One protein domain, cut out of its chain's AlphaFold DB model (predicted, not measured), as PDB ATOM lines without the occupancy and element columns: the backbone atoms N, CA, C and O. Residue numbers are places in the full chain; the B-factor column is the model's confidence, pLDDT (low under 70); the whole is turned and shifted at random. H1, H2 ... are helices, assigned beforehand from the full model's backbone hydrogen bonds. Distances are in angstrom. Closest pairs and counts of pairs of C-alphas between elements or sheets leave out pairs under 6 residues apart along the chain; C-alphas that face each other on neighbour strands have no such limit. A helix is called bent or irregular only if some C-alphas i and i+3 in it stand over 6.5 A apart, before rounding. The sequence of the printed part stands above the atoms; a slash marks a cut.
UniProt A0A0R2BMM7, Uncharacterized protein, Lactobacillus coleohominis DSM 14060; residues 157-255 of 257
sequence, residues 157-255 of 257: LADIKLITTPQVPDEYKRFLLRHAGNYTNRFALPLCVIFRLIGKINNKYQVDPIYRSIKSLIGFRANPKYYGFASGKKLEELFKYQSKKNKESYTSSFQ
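What this domain is: This is residues 157 to 255 of the 257 residues of an uncharacterized protein of Lactobacillus coleohominis DSM 14060 (UniProt A0A0R2BMM7). Three helices, H2, H3 and H4, run nearly in line with one another as a loose triangle, H2 and H4 the same way and H3 opposite to H4, while the short helix H1 packs on the first part of H4. H4, much the longest, runs along the long axis of the whole, and the long links of residues 176 to 187 and 218 to 231 gather at the end where H2 and H4 begin and H3 ends. The printed part has 99 residues with four named helices, in the order H1, H2, H3, H4, and no named strand; the class is all helix. The whole is compact, with a radius of gyration of the C-alphas of 14.0 A, and only just elongated, with spans of 45 by 30 by 19 A.

Where its parts are: Residues 157 to 169 come first and hold no named element. H1, residues 170 to 175, begins with C-alpha 170 at (239.320, 228.329, 235.897) and measures 10.3 A from first to last C-alpha. It is irregular: C-alphas 171 and 174 are 7.4 A apart. Between H1 and H2, residues 178 to 179 pair with residues 182 to 183, antiparallel, in a stretch too short for a named strand. H2, residues 188 to 201, is 20.2 A long and begins with C-alpha 188 at (233.772, 232.042, 223.763). H3, residues 208 to 217, is 14.1 A long. H4, residues 232 to 253, is 33.4 A long and ends with C-alpha 253 at (232.572, 247.668, 249.965).

How they stand to each other: H1 touches H4, with residues 234 to 238 of H4 alone; the closest C-alphas, those of Phe 175 and Lys 234, are 5.2 A apart. The two run opposite ways at a tilt of 36 degrees, only just steep. H1 and H2 are close but not clearly touching, with the C-alphas of Tyr 172 and Cys 192 closest at 6.3 A, and run opposite ways at a steep tilt of 41 degrees. H2 and H4 are close but not clearly touching, closest at the C-alphas of Phe 195 and Gln 242, 7.6 A; they run the same way at a shallow tilt of 6 degrees. H3 and H4 are close but not clearly touching, closest at the C-alphas of Tyr 211 and Phe 239, 6.9 A; they run opposite ways at a shallow tilt of 7 degrees. H3 is apart from H1 and from H2. Every O i to N i+4 pair is within hydrogen-bond range in H3, against 9 of 10 in H2, 14 of 18 in H4 and 0 of 2 in H1, where 2 of 3 O i to N i+3 pairs are within range.

The domain as a whole: The two C-alphas farthest apart, those of Arg 221 and Gln 255, are 46.6 A apart. The printed part has no cut. The links H1 to H2, with 12 residues, and H3 to H4, with 14, are long; H2 to H3, with 6, is short. The mean pLDDT of the printed part is 81.8, and residues 219 to 222 and 247 to 255 are under 70.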
ATOM      1  N   LEU A 157     234.078 238.320 214.354       75.88
ATOM      2  CA  LEU A 157     234.438 237.669 215.611       75.88
ATOM      3  C   LEU A 157     233.820 236.266 215.741       75.88
ATOM      4  O   LEU A 157     234.334 235.448 216.507       75.88
ATOM      5  N   ALA A 158     232.737 235.989 215.004       71.25
ATOM      6  CA  ALA A 158     232.056 234.700 214.960       71.25
ATOM      7  C   ALA A 158     232.977 233.557 214.529       71.25
ATOM      8  O   ALA A 158     232.946 232.470 215.113       71.25
ATOM      9  N   ASP A 159     233.822 233.831 213.538       74.81
ATOM     10  CA  ASP A 159     234.569 232.817 212.795       74.81
ATOM     11  C   ASP A 159     235.995 232.623 213.314       74.81
ATOM     12  O   ASP A 159     236.793 231.863 212.756       74.81
ATOM     13  N   ILE A 160     236.318 233.259 214.441       82.94
ATOM     14  CA  ILE A 160     237.651 233.198 215.026       82.94
ATOM     15  C   ILE A 160     238.026 231.760 215.378       82.94
ATOM     16  O   ILE A 160     237.298 231.021 216.052       82.94
ATOM     17  N   LYS A 161     239.242 231.397 214.970       82.88
ATOM     18  CA  LYS A 161     239.949 230.199 215.405       82.88
ATOM     19  C   LYS A 161     241.339 230.604 215.880       82.88
ATOM     20  O   LYS A 161     242.188 230.982 215.076       82.88
ATOM     21  N   LEU A 162     241.575 230.543 217.187       81.75
ATOM     22  CA  LEU A 162     242.864 230.927 217.755       81.75
ATOM     23  C   LEU A 162     243.927 229.889 217.382       81.75
ATOM     24  O   LEU A 162     243.756 228.698 217.648       81.75
ATOM     25  N   ILE A 163     245.034 230.344 216.798       76.38
ATOM     26  CA  ILE A 163     246.200 229.490 216.523       76.38
ATOM     27  C   ILE A 163     246.877 229.122 217.848       76.38
ATOM     28  O   ILE A 163     247.079 227.948 218.147       76.38
ATOM     29  N   THR A 164     247.138 230.128 218.684       77.44
ATOM     30  CA  THR A 164     247.628 229.949 220.052       77.44
ATOM     31  C   THR A 164     246.459 230.102 221.010       77.44
ATOM     32  O   THR A 164     245.867 231.175 221.116       77.44
ATOM     33  N   THR A 165     246.106 229.020 221.701       81.69
ATOM     34  CA  THR A 165     244.979 229.026 222.638       81.69
ATOM     35  C   THR A 165     245.464 229.510 224.004       81.69
ATOM     36  O   THR A 165     246.373 228.886 224.558       81.69
ATOM     37  N   PRO A 166     244.905 230.600 224.559       88.50
ATOM     38  CA  PRO A 166     245.276 231.043 225.889       88.50
ATOM     39  C   PRO A 166     244.839 230.046 226.958       88.50
ATOM     40  O   PRO A 166     243.892 229.277 226.770       88.50
ATOM     41  N   GLN A 167     245.500 230.096 228.115       90.38
ATOM     42  CA  GLN A 167     245.049 229.348 229.284       90.38
ATOM     43  C   GLN A 167     243.622 229.758 229.646       90.38
ATOM     44  O   GLN A 167     243.294 230.942 229.733       90.38
ATOM     45  N   VAL A 168     242.761 228.765 229.846       91.94
ATOM     46  CA  VAL A 168     241.365 229.000 230.208       91.94
ATOM     47  C   VAL A 168     241.296 229.438 231.669       91.94
ATOM     48  O   VAL A 168     241.758 228.669 232.515       91.94
ATOM     49  N   PRO A 169     240.698 230.599 232.001       92.50
ATOM     50  CA  PRO A 169     240.516 230.962 233.398       92.50
ATOM     51  C   PRO A 169     239.550 229.983 234.078       92.50
ATOM     52  O   PRO A 169     238.477 229.673 233.543       92.50
ATOM     53  N   ASP A 170     239.956 229.472 235.240       90.69
ATOM     54  CA  ASP A 170     239.320 228.329 235.897       90.69
ATOM     55  C   ASP A 170     237.831 228.543 236.164       90.69
ATOM     56  O   ASP A 170     237.022 227.640 235.935       90.69
ATOM     57  N   GLU A 171     237.436 229.755 236.556       91.12
ATOM     58  CA  GLU A 171     236.045 230.063 236.886       91.12
ATOM     59  C   GLU A 171     235.097 230.029 235.673       91.12
ATOM     60  O   GLU A 171     233.880 229.905 235.843       91.12
ATOM     61  N   TYR A 172     235.632 230.106 234.447       93.62
ATOM     62  CA  TYR A 172     234.837 230.110 233.218       93.62
ATOM     63  C   TYR A 172     234.839 228.771 232.474       93.62
ATOM     64  O   TYR A 172     234.044 228.582 231.549       93.62
ATOM     65  N   LYS A 173     235.657 227.801 232.905       93.19
ATOM     66  CA  LYS A 173     235.777 226.465 232.292       93.19
ATOM     67  C   LYS A 173     234.430 225.781 232.036       93.19
ATOM     68  O   LYS A 173     234.247 225.153 230.998       93.19
ATOM     69  N   ARG A 174     233.468 225.925 232.954       93.12
ATOM     70  CA  ARG A 174     232.131 225.305 232.865       93.12
ATOM     71  C   ARG A 174     231.240 225.853 231.743       93.12
ATOM     72  O   ARG A 174     230.224 225.232 231.434       93.12
ATOM     73  N   PHE A 175     231.567 227.016 231.182       92.25
ATOM     74  CA  PHE A 175     230.781 227.655 230.120       92.25
ATOM     75  C   PHE A 175     231.275 227.289 228.717       92.25
ATOM     76  O   PHE A 175     230.537 227.435 227.739       92.25
ATOM     77  N   LEU A 176     232.509 226.793 228.623       92.44
ATOM     78  CA  LEU A 176     233.191 226.526 227.366       92.44
ATOM     79  C   LEU A 176     232.968 225.094 226.884       92.44
ATOM     80  O   LEU A 176     232.921 224.143 227.667       92.44
ATOM     81  N   LEU A 177     232.868 224.946 225.568       90.94
ATOM     82  CA  LEU A 177     232.805 223.654 224.911       90.94
ATOM     83  C   LEU A 177     234.166 222.954 224.998       90.94
ATOM     84  O   LEU A 177     235.218 223.566 224.797       90.94
ATOM     85  N   ARG A 178     234.132 221.646 225.262       91.12
ATOM     86  CA  ARG A 178     235.296 220.763 225.167       91.12
ATOM     87  C   ARG A 178     235.152 219.843 223.964       91.12
ATOM     88  O   ARG A 178     234.069 219.323 223.706       91.12
ATOM     89  N   HIS A 179     236.252 219.621 223.262       82.31
ATOM     90  CA  HIS A 179     236.360 218.672 222.165       82.31
ATOM     91  C   HIS A 179     237.685 217.914 222.297       82.31
ATOM     92  O   HIS A 179     238.731 218.537 222.469       82.31
ATOM     93  N   ALA A 180     237.635 216.576 222.272       82.00
ATOM     94  CA  ALA A 180     238.807 215.706 222.438       82.00
ATOM     95  C   ALA A 180     239.687 216.074 223.658       82.00
ATOM     96  O   ALA A 180     240.905 216.190 223.564       82.00
ATOM     97  N   GLY A 181     239.057 216.339 224.808       79.50
ATOM     98  CA  GLY A 181     239.748 216.687 226.057       79.50
ATOM     99  C   GLY A 181     240.156 218.160 226.200       79.50
ATOM    100  O   GLY A 181     240.282 218.624 227.337       79.50
ATOM    101  N   ASN A 182     240.244 218.918 225.102       84.12
ATOM    102  CA  ASN A 182     240.676 220.319 225.077       84.12
ATOM    103  C   ASN A 182     239.499 221.300 224.973       84.12
ATOM    104  O   ASN A 182     238.430 220.952 224.474       84.12
ATOM    105  N   TYR A 183     239.683 222.537 225.439       86.81
ATOM    106  CA  TYR A 183     238.700 223.607 225.235       86.81
ATOM    107  C   TYR A 183     238.764 224.138 223.805       86.81
ATOM    108  O   TYR A 183     239.837 224.214 223.208       86.81
ATOM    109  N   THR A 184     237.615 224.524 223.254       85.00
ATOM    110  CA  THR A 184     237.571 225.100 221.909       85.00
ATOM    111  C   THR A 184     238.304 226.435 221.845       85.00
ATOM    112  O   THR A 184     238.092 227.313 222.679       85.00
ATOM    113  N   ASN A 185     239.074 226.626 220.782       85.69
ATOM    114  CA  ASN A 185     239.803 227.850 220.460       85.69
ATOM    115  C   ASN A 185     238.941 228.883 219.705       85.69
ATOM    116  O   ASN A 185     239.426 229.578 218.814       85.69
ATOM    117  N   ARG A 186     237.645 228.933 220.024       89.25
ATOM    118  CA  ARG A 186     236.634 229.791 219.386       89.25
ATOM    119  C   ARG A 186     236.332 231.009 220.258       89.25
ATOM    120  O   ARG A 186     236.817 231.100 221.383       89.25
ATOM    121  N   PHE A 187     235.501 231.912 219.746       89.00
ATOM    122  CA  PHE A 187     235.134 233.203 220.339       89.00
ATOM    123  C   PHE A 187     234.775 233.203 221.842       89.00
ATOM    124  O   PHE A 187     235.106 234.152 222.556       89.00
ATOM    125  N   ALA A 188     234.144 232.144 222.353       91.31
ATOM    126  CA  ALA A 188     233.772 232.042 223.763       91.31
ATOM    127  C   ALA A 188     234.981 232.146 224.711       91.31
ATOM    128  O   ALA A 188     234.870 232.727 225.791       91.31
ATOM    129  N   LEU A 189     236.142 231.618 224.310       92.62
ATOM    130  CA  LEU A 189     237.349 231.652 225.131       92.62
ATOM    131  C   LEU A 189     237.920 233.081 225.272       92.62
ATOM    132  O   LEU A 189     238.078 233.520 226.413       92.62
ATOM    133  N   PRO A 190     238.173 233.843 224.186       92.56
ATOM    134  CA  PRO A 190     238.548 235.253 224.283       92.56
ATOM    135  C   PRO A 190     237.565 236.094 225.099       92.56
ATOM    136  O   PRO A 190     237.991 236.928 225.893       92.56
ATOM    137  N   LEU A 191     236.257 235.846 224.968       92.38
ATOM    138  CA  LEU A 191     235.250 236.534 225.776       92.38
ATOM    139  C   LEU A 191     235.448 236.278 227.280       92.38
ATOM    140  O   LEU A 191     235.388 237.212 228.079       92.38
ATOM    141  N   CYS A 192     235.728 235.032 227.669       93.94
ATOM    142  CA  CYS A 192     236.011 234.684 229.063       93.94
ATOM    143  C   CYS A 192     237.305 235.339 229.571       93.94
ATOM    144  O   CYS A 192     237.353 235.781 230.716       93.94
ATOM    145  N   VAL A 193     238.333 235.448 228.724       95.19
ATOM    146  CA  VAL A 193     239.575 236.170 229.049       95.19
ATOM    147  C   VAL A 193     239.302 237.659 229.285       95.19
ATOM    148  O   VAL A 193     239.756 238.211 230.288       95.19
ATOM    149  N   ILE A 194     238.495 238.300 228.431       94.25
ATOM    150  CA  ILE A 194     238.080 239.700 228.613       94.25
ATOM    151  C   ILE A 194     237.325 239.863 229.938       94.25
ATOM    152  O   ILE A 194     237.670 240.735 230.731       94.25
ATOM    153  N   PHE A 195     236.348 238.997 230.233       93.56
ATOM    154  CA  PHE A 195     235.618 239.038 231.508       93.56
ATOM    155  C   PHE A 195     236.509 238.793 232.727       93.56
ATOM    156  O   PHE A 195     236.300 239.400 233.782       93.56
ATOM    157  N   ARG A 196     237.531 237.940 232.600       94.56
ATOM    158  CA  ARG A 196     238.507 237.705 233.666       94.56
ATOM    159  C   ARG A 196     239.330 238.947 233.988       94.56
ATOM    160  O   ARG A 196     239.559 239.219 235.167       94.56
ATOM    161  N   LEU A 197     239.796 239.655 232.962       95.00
ATOM    162  CA  LEU A 197     240.652 240.828 233.118       95.00
ATOM    163  C   LEU A 197     239.843 242.057 233.534       95.00
ATOM    164  O   LEU A 197     240.191 242.697 234.523       95.00
ATOM    165  N   ILE A 198     238.711 242.323 232.876       93.00
ATOM    166  CA  ILE A 198     237.859 243.467 233.220       93.00
ATOM    167  C   ILE A 198     237.305 243.354 234.641       93.00
ATOM    168  O   ILE A 198     237.221 244.354 235.339       93.00
ATOM    169  N   GLY A 199     237.024 242.138 235.126       91.12
ATOM    170  CA  GLY A 199     236.571 241.922 236.500       91.12
ATOM    171  C   GLY A 199     237.599 242.315 237.569       91.12
ATOM    172  O   GLY A 199     237.217 242.478 238.723       91.12
ATOM    173  N   LYS A 200     238.882 242.469 237.206       92.62
ATOM    174  CA  LYS A 200     239.936 243.002 238.090       92.62
ATOM    175  C   LYS A 200     240.157 244.502 237.946       92.62
ATOM    176  O   LYS A 200     240.694 245.119 238.855       92.62
ATOM    177  N   ILE A 201     239.727 245.077 236.830       91.38
ATOM    178  CA  ILE A 201     239.857 246.507 236.540       91.38
ATOM    179  C   ILE A 201     238.635 247.260 237.057       91.38
ATOM    180  O   ILE A 201     238.749 248.227 237.802       91.38
ATOM    181  N   ASN A 202     237.454 246.797 236.658       87.06
ATOM    182  CA  ASN A 202     236.179 247.423 236.935       87.06
ATOM    183  C   ASN A 202     235.157 246.342 237.300       87.06
ATOM    184  O   ASN A 202     234.493 245.750 236.446       87.06
ATOM    185  N   ASN A 203     234.991 246.121 238.603       79.94
ATOM    186  CA  ASN A 203     233.983 245.208 239.139       79.94
ATOM    187  C   ASN A 203     232.535 245.678 238.883       79.94
ATOM    188  O   ASN A 203     231.602 244.930 239.150       79.94
ATOM    189  N   LYS A 204     232.321 246.879 238.333       81.12
ATOM    190  CA  LYS A 204     231.007 247.424 237.952       81.12
ATOM    191  C   LYS A 204     230.777 247.426 236.440       81.12
ATOM    192  O   LYS A 204     229.789 247.996 235.980       81.12
ATOM    193  N   TYR A 205     231.662 246.804 235.660       84.81
ATOM    194  CA  TYR A 205     231.591 246.845 234.202       84.81
ATOM    195  C   TYR A 205     230.249 246.307 233.674       84.81
ATOM    196  O   TYR A 205     229.859 245.174 233.963       84.81
ATOM    197  N   GLN A 206     229.533 247.095 232.871       83.88
ATOM    198  CA  GLN A 206     228.227 246.694 232.348       83.88
ATOM    199  C   GLN A 206     228.377 245.693 231.197       83.88
ATOM    200  O   GLN A 206     228.851 246.024 230.110       83.88
ATOM    201  N   VAL A 207     227.936 244.454 231.418       85.75
ATOM    202  CA  VAL A 207     228.040 243.380 230.415       85.75
ATOM    203  C   VAL A 207     226.833 243.274 229.488       85.75
ATOM    204  O   VAL A 207     226.929 242.627 228.446       85.75
ATOM    205  N   ASP A 208     225.723 243.939 229.809       83.75
ATOM    206  CA  ASP A 208     224.481 243.876 229.030       83.75
ATOM    207  C   ASP A 208     224.629 244.341 227.571       83.75
ATOM    208  O   ASP A 208     224.037 243.711 226.689       83.75
ATOM    209  N   PRO A 209     225.419 245.386 227.239       84.75
ATOM    210  CA  PRO A 209     225.691 245.726 225.842       84.75
ATOM    211  C   PRO A 209     226.392 244.584 225.096       84.75
ATOM    212  O   PRO A 209     225.996 244.236 223.988       84.75
ATOM    213  N   ILE A 210     227.382 243.943 225.732       85.25
ATOM    214  CA  ILE A 210     228.111 242.802 225.157       85.25
ATOM    215  C   ILE A 210     227.165 241.611 224.962       85.25
ATOM    216  O   ILE A 210     227.188 240.979 223.905       85.25
ATOM    217  N   TYR A 211     226.301 241.338 225.943       84.88
ATOM    218  CA  TYR A 211     225.293 240.284 225.853       84.88
ATOM    219  C   TYR A 211     224.341 240.501 224.677       84.88
ATOM    220  O   TYR A 211     224.125 239.580 223.892       84.88
ATOM    221  N   ARG A 212     223.803 241.717 224.524       83.69
ATOM    222  CA  ARG A 212     222.881 242.060 223.432       83.69
ATOM    223  C   ARG A 212     223.532 241.884 222.063       83.69
ATOM    224  O   ARG A 212     222.936 241.241 221.202       83.69
ATOM    225  N   SER A 213     224.761 242.373 221.883       82.31
ATOM    226  CA  SER A 213     225.509 242.188 220.631       82.31
ATOM    227  C   SER A 213     225.739 240.712 220.315       82.31
ATOM    228  O   SER A 213     225.496 240.278 219.195       82.31
ATOM    229  N   ILE A 214     226.145 239.916 221.308       80.38
ATOM    230  CA  ILE A 214     226.395 238.482 221.114       80.38
ATOM    231  C   ILE A 214     225.095 237.726 220.840       80.38
ATOM    232  O   ILE A 214     225.060 236.877 219.959       80.38
ATOM    233  N   LYS A 215     224.003 238.050 221.534       80.00
ATOM    234  CA  LYS A 215     222.692 237.440 221.288       80.00
ATOM    235  C   LYS A 215     222.174 237.753 219.882       80.00
ATOM    236  O   LYS A 215     221.604 236.872 219.249       80.00
ATOM    237  N   SER A 216     222.404 238.974 219.393       79.44
ATOM    238  CA  SER A 216     222.096 239.361 218.013       79.44
ATOM    239  C   SER A 216     222.944 238.585 217.004       79.44
ATOM    240  O   SER A 216     222.410 238.085 216.022       79.44
ATOM    241  N   LEU A 217     224.248 238.446 217.264       74.06
ATOM    242  CA  LEU A 217     225.194 237.740 216.394       74.06
ATOM    243  C   LEU A 217     224.928 236.226 216.337       74.06
ATOM    244  O   LEU A 217     225.114 235.601 215.301       74.06
ATOM    245  N   ILE A 218     224.438 235.640 217.430       74.38
ATOM    246  CA  ILE A 218     224.047 234.222 217.514       74.38
ATOM    247  C   ILE A 218     222.606 233.991 216.974       74.38
ATOM    248  O   ILE A 218     222.158 232.853 216.836       74.38
ATOM    249  N   GLY A 219     221.858 235.053 216.645       61.25
ATOM    250  CA  GLY A 219     220.412 235.046 216.398       61.25
ATOM    251  C   GLY A 219     219.882 234.107 215.295       61.25
ATOM    252  O   GLY A 219     220.344 234.101 214.160       61.25
ATOM    253  N   PHE A 220     218.833 233.359 215.668       49.31
ATOM    254  CA  PHE A 220     217.916 232.454 214.941       49.31
ATOM    255  C   PHE A 220     218.414 231.142 214.307       49.31
ATOM    256  O   PHE A 220     217.616 230.208 214.244       49.31
ATOM    257  N   ARG A 221     219.671 231.000 213.865       51.09
ATOM    258  CA  ARG A 221     220.131 229.750 213.196       51.09
ATOM    259  C   ARG A 221     221.486 229.205 213.653       51.09
ATOM    260  O   ARG A 221     221.850 228.098 213.261       51.09
ATOM    261  N   ALA A 222     222.231 229.933 214.482       61.06
ATOM    262  CA  ALA A 222     223.595 229.554 214.826       61.06
ATOM    263  C   ALA A 222     223.659 228.735 216.127       61.06
ATOM    264  O   ALA A 222     223.174 229.140 217.183       61.06
ATOM    265  N   ASN A 223     224.285 227.560 216.061       78.75
ATOM    266  CA  ASN A 223     224.514 226.694 217.215       78.75
ATOM    267  C   ASN A 223     225.544 227.357 218.156       78.75
ATOM    268  O   ASN A 223     226.678 227.553 217.727       78.75
ATOM    269  N   PRO A 224     225.239 227.641 219.441       83.12
ATOM    270  CA  PRO A 224     226.197 228.222 220.397       83.12
ATOM    271  C   PRO A 224     227.527 227.457 220.511       83.12
ATOM    272  O   PRO A 224     228.557 228.040 220.853       83.12
ATOM    273  N   LYS A 225     227.523 226.162 220.164       85.75
ATOM    274  CA  LYS A 225     228.728 225.330 220.057       85.75
ATOM    275  C   LYS A 225     229.708 225.814 218.985       85.75
ATOM    276  O   LYS A 225     230.909 225.661 219.184       85.75
ATOM    277  N   TYR A 226     229.223 226.416 217.897       85.81
ATOM    278  CA  TYR A 226     230.049 226.999 216.832       85.81
ATOM    279  C   TYR A 226     231.024 228.043 217.391       85.81
ATOM    280  O   TYR A 226     232.226 227.992 217.139       85.81
ATOM    281  N   TYR A 227     230.512 228.906 218.267       87.06
ATOM    282  CA  TYR A 227     231.269 229.960 218.940       87.06
ATOM    283  C   TYR A 227     232.098 229.454 220.128       87.06
ATOM    284  O   TYR A 227     232.826 230.231 220.740       87.06
ATOM    285  N   GLY A 228     232.008 228.165 220.470       89.44
ATOM    286  CA  GLY A 228     232.744 227.554 221.576       89.44
ATOM    287  C   GLY A 228     232.034 227.564 222.928       89.44
ATOM    288  O   GLY A 228     232.665 227.257 223.939       89.44
ATOM    289  N   PHE A 229     230.738 227.887 222.989       91.19
ATOM    290  CA  PHE A 229     229.952 227.713 224.214       91.19
ATOM    291  C   PHE A 229     229.470 226.268 224.341       91.19
ATOM    292  O   PHE A 229     229.078 225.638 223.360       91.19
ATOM    293  N   ALA A 230     229.436 225.733 225.562       90.25
ATOM    294  CA  ALA A 230     228.978 224.361 225.792       90.25
ATOM    295  C   ALA A 230     227.496 224.149 225.404       90.25
ATOM    296  O   ALA A 230     227.120 223.078 224.922       90.25
ATOM    297  N   SER A 231     226.648 225.166 225.596       88.56
ATOM    298  CA  SER A 231     225.245 225.203 225.155       88.56
ATOM    299  C   SER A 231     224.701 226.637 225.168       88.56
ATOM    300  O   SER A 231     225.317 227.527 225.757       88.56
ATOM    301  N   GLY A 232     223.514 226.861 224.588       85.38
ATOM    302  CA  GLY A 232     222.809 228.147 224.700       85.38
ATOM    303  C   GLY A 232     222.499 228.532 226.150       85.38
ATOM    304  O   GLY A 232     222.713 229.672 226.548       85.38
ATOM    305  N   LYS A 233     222.135 227.555 226.992       87.25
ATOM    306  CA  LYS A 233     221.951 227.769 228.434       87.25
ATOM    307  C   LYS A 233     223.246 228.232 229.112       87.25
ATOM    308  O   LYS A 233     223.217 229.132 229.943       87.25
ATOM    309  N   LYS A 234     224.396 227.658 228.737       90.25
ATOM    310  CA  LYS A 234     225.705 228.039 229.298       90.25
ATOM    311  C   LYS A 234     226.148 229.439 228.890       90.25
ATOM    312  O   LYS A 234     226.791 230.109 229.694       90.25
ATOM    313  N   LEU A 235     225.765 229.893 227.698       89.38
ATOM    314  CA  LEU A 235     225.914 231.292 227.311       89.38
ATOM    315  C   LEU A 235     225.121 232.199 228.260       89.38
ATOM    316  O   LEU A 235     225.698 233.100 228.852       89.38
ATOM    317  N   GLU A 236     223.831 231.944 228.478       87.94
ATOM    318  CA  GLU A 236     223.033 232.764 229.402       87.94
ATOM    319  C   GLU A 236     223.559 232.726 230.845       87.94
ATOM    320  O   GLU A 236     223.616 233.758 231.515       87.94
ATOM    321  N   GLU A 237     223.977 231.550 231.326       90.69
ATOM    322  CA  GLU A 237     224.573 231.390 232.655       90.69
ATOM    323  C   GLU A 237     225.876 232.189 232.812       90.69
ATOM    324  O   GLU A 237     226.103 232.737 233.890       90.69
ATOM    325  N   LEU A 238     226.709 232.303 231.768       90.50
ATOM    326  CA  LEU A 238     227.937 233.109 231.792       90.50
ATOM    327  C   LEU A 238     227.630 234.581 232.090       90.50
ATOM    328  O   LEU A 238     228.240 235.173 232.979       90.50
ATOM    329  N   PHE A 239     226.669 235.169 231.375       88.94
ATOM    330  CA  PHE A 239     226.312 236.577 231.564       88.94
ATOM    331  C   PHE A 239     225.617 236.817 232.902       88.94
ATOM    332  O   PHE A 239     225.941 237.783 233.588       88.94
ATOM    333  N   LYS A 240     224.739 235.902 233.340       87.62
ATOM    334  CA  LYS A 240     224.145 235.957 234.687       87.62
ATOM    335  C   LYS A 240     225.215 235.898 235.777       87.62
ATOM    336  O   LYS A 240     225.162 236.677 236.727       87.62
ATOM    337  N   TYR A 241     226.191 235.001 235.630       87.38
ATOM    338  CA  TYR A 241     227.319 234.882 236.550       87.38
ATOM    339  C   TYR A 241     228.125 236.182 236.617       87.38
ATOM    340  O   TYR A 241     228.391 236.674 237.713       87.38
ATOM    341  N   GLN A 242     228.445 236.776 235.466       85.00
ATOM    342  CA  GLN A 242     229.209 238.019 235.415       85.00
ATOM    343  C   GLN A 242     228.438 239.196 236.030       85.00
ATOM    344  O   GLN A 242     228.985 239.923 236.857       85.00
ATOM    345  N   SER A 243     227.145 239.338 235.725       83.69
ATOM    346  CA  SER A 243     226.298 240.374 236.329       83.69
ATOM    347  C   SER A 243     226.144 240.201 237.846       83.69
ATOM    348  O   SER A 243     226.090 241.196 238.568       83.69
ATOM    349  N   LYS A 244     226.099 238.962 238.360       82.19
ATOM    350  CA  LYS A 244     226.042 238.689 239.808       82.19
ATOM    351  C   LYS A 244     227.360 239.032 240.506       82.19
ATOM    352  O   LYS A 244     227.332 239.732 241.512       82.19
ATOM    353  N   LYS A 245     228.496 238.611 239.940       78.38
ATOM    354  CA  LYS A 245     229.842 238.921 240.456       78.38
ATOM    355  C   LYS A 245     230.063 240.432 240.582       78.38
ATOM    356  O   LYS A 245     230.631 240.907 241.568       78.38
ATOM    357  N   ASN A 246     229.533 241.186 239.621       73.44
ATOM    358  CA  ASN A 246     229.579 242.637 239.663       73.44
ATOM    359  C   ASN A 246     228.736 243.217 240.809       73.44
ATOM    360  O   ASN A 246     229.176 244.166 241.441       73.44
ATOM    361  N   LYS A 247     227.563 242.637 241.117       66.31
ATOM    362  CA  LYS A 247     226.677 243.061 242.221       66.31
ATOM    363  C   LYS A 247     227.206 242.690 243.614       66.31
ATOM    364  O   LYS A 247     227.123 243.510 244.515       66.31
ATOM    365  N   GLU A 248     227.772 241.500 243.802       60.69
ATOM    366  CA  GLU A 248     228.294 241.048 245.113       60.69
ATOM    367  C   GLU A 248     229.490 241.891 245.591       60.69
ATOM    368  O   GLU A 248     229.650 242.132 246.788       60.69
ATOM    369  N   SER A 249     230.264 242.439 244.651       56.97
ATOM    370  CA  SER A 249     231.338 243.392 244.947       56.97
ATOM    371  C   SER A 249     230.836 244.712 245.563       56.97
ATOM    372  O   SER A 249     231.619 245.404 246.208       56.97
ATOM    373  N   TYR A 250     229.548 245.063 245.405       44.62
ATOM    374  CA  TYR A 250     228.949 246.240 246.052       44.62
ATOM    375  C   TYR A 250     228.748 246.020 247.553       44.62
ATOM    376  O   TYR A 250     229.034 246.911 248.344       44.62
ATOM    377  N   THR A 251     228.287 244.839 247.964       47.09
ATOM    378  CA  THR A 251     227.985 244.547 249.375       47.09
ATOM    379  C   THR A 251     229.235 244.486 250.253       47.09
ATOM    380  O   THR A 251     229.198 244.966 251.382       47.09
ATOM    381  N   SER A 252     230.367 243.995 249.736       46.53
ATOM    382  CA  SER A 252     231.623 243.951 250.501       46.53
ATOM    383  C   SER A 252     232.260 245.330 250.716       46.53
ATOM    384  O   SER A 252     232.913 245.533 251.729       46.53
ATOM    385  N   SER A 253     232.046 246.297 249.812       41.91
ATOM    386  CA  SER A 253     232.572 247.668 249.965       41.91
ATOM    387  C   SER A 253     231.805 248.541 250.968       41.91
ATOM    388  O   SER A 253     232.297 249.600 251.341       41.91
ATOM    389  N   PHE A 254     230.614 248.109 251.399       42.41
ATOM    390  CA  PHE A 254     229.790 248.808 252.397       42.41
ATOM    391  C   PHE A 254     229.971 248.272 253.825       42.41
ATOM    392  O   PHE A 254     229.491 248.898 254.759       42.41
ATOM    393  N   GLN A 255     230.658 247.140 254.010       37.62
ATOM    394  CA  GLN A 255     230.957 246.573 255.336       37.62
ATOM    395  C   GLN A 255     232.344 246.971 255.870       37.62
ATOM    396  O   GLN A 255     232.728 246.545 256.954       37.62
TER     397      GLN A 255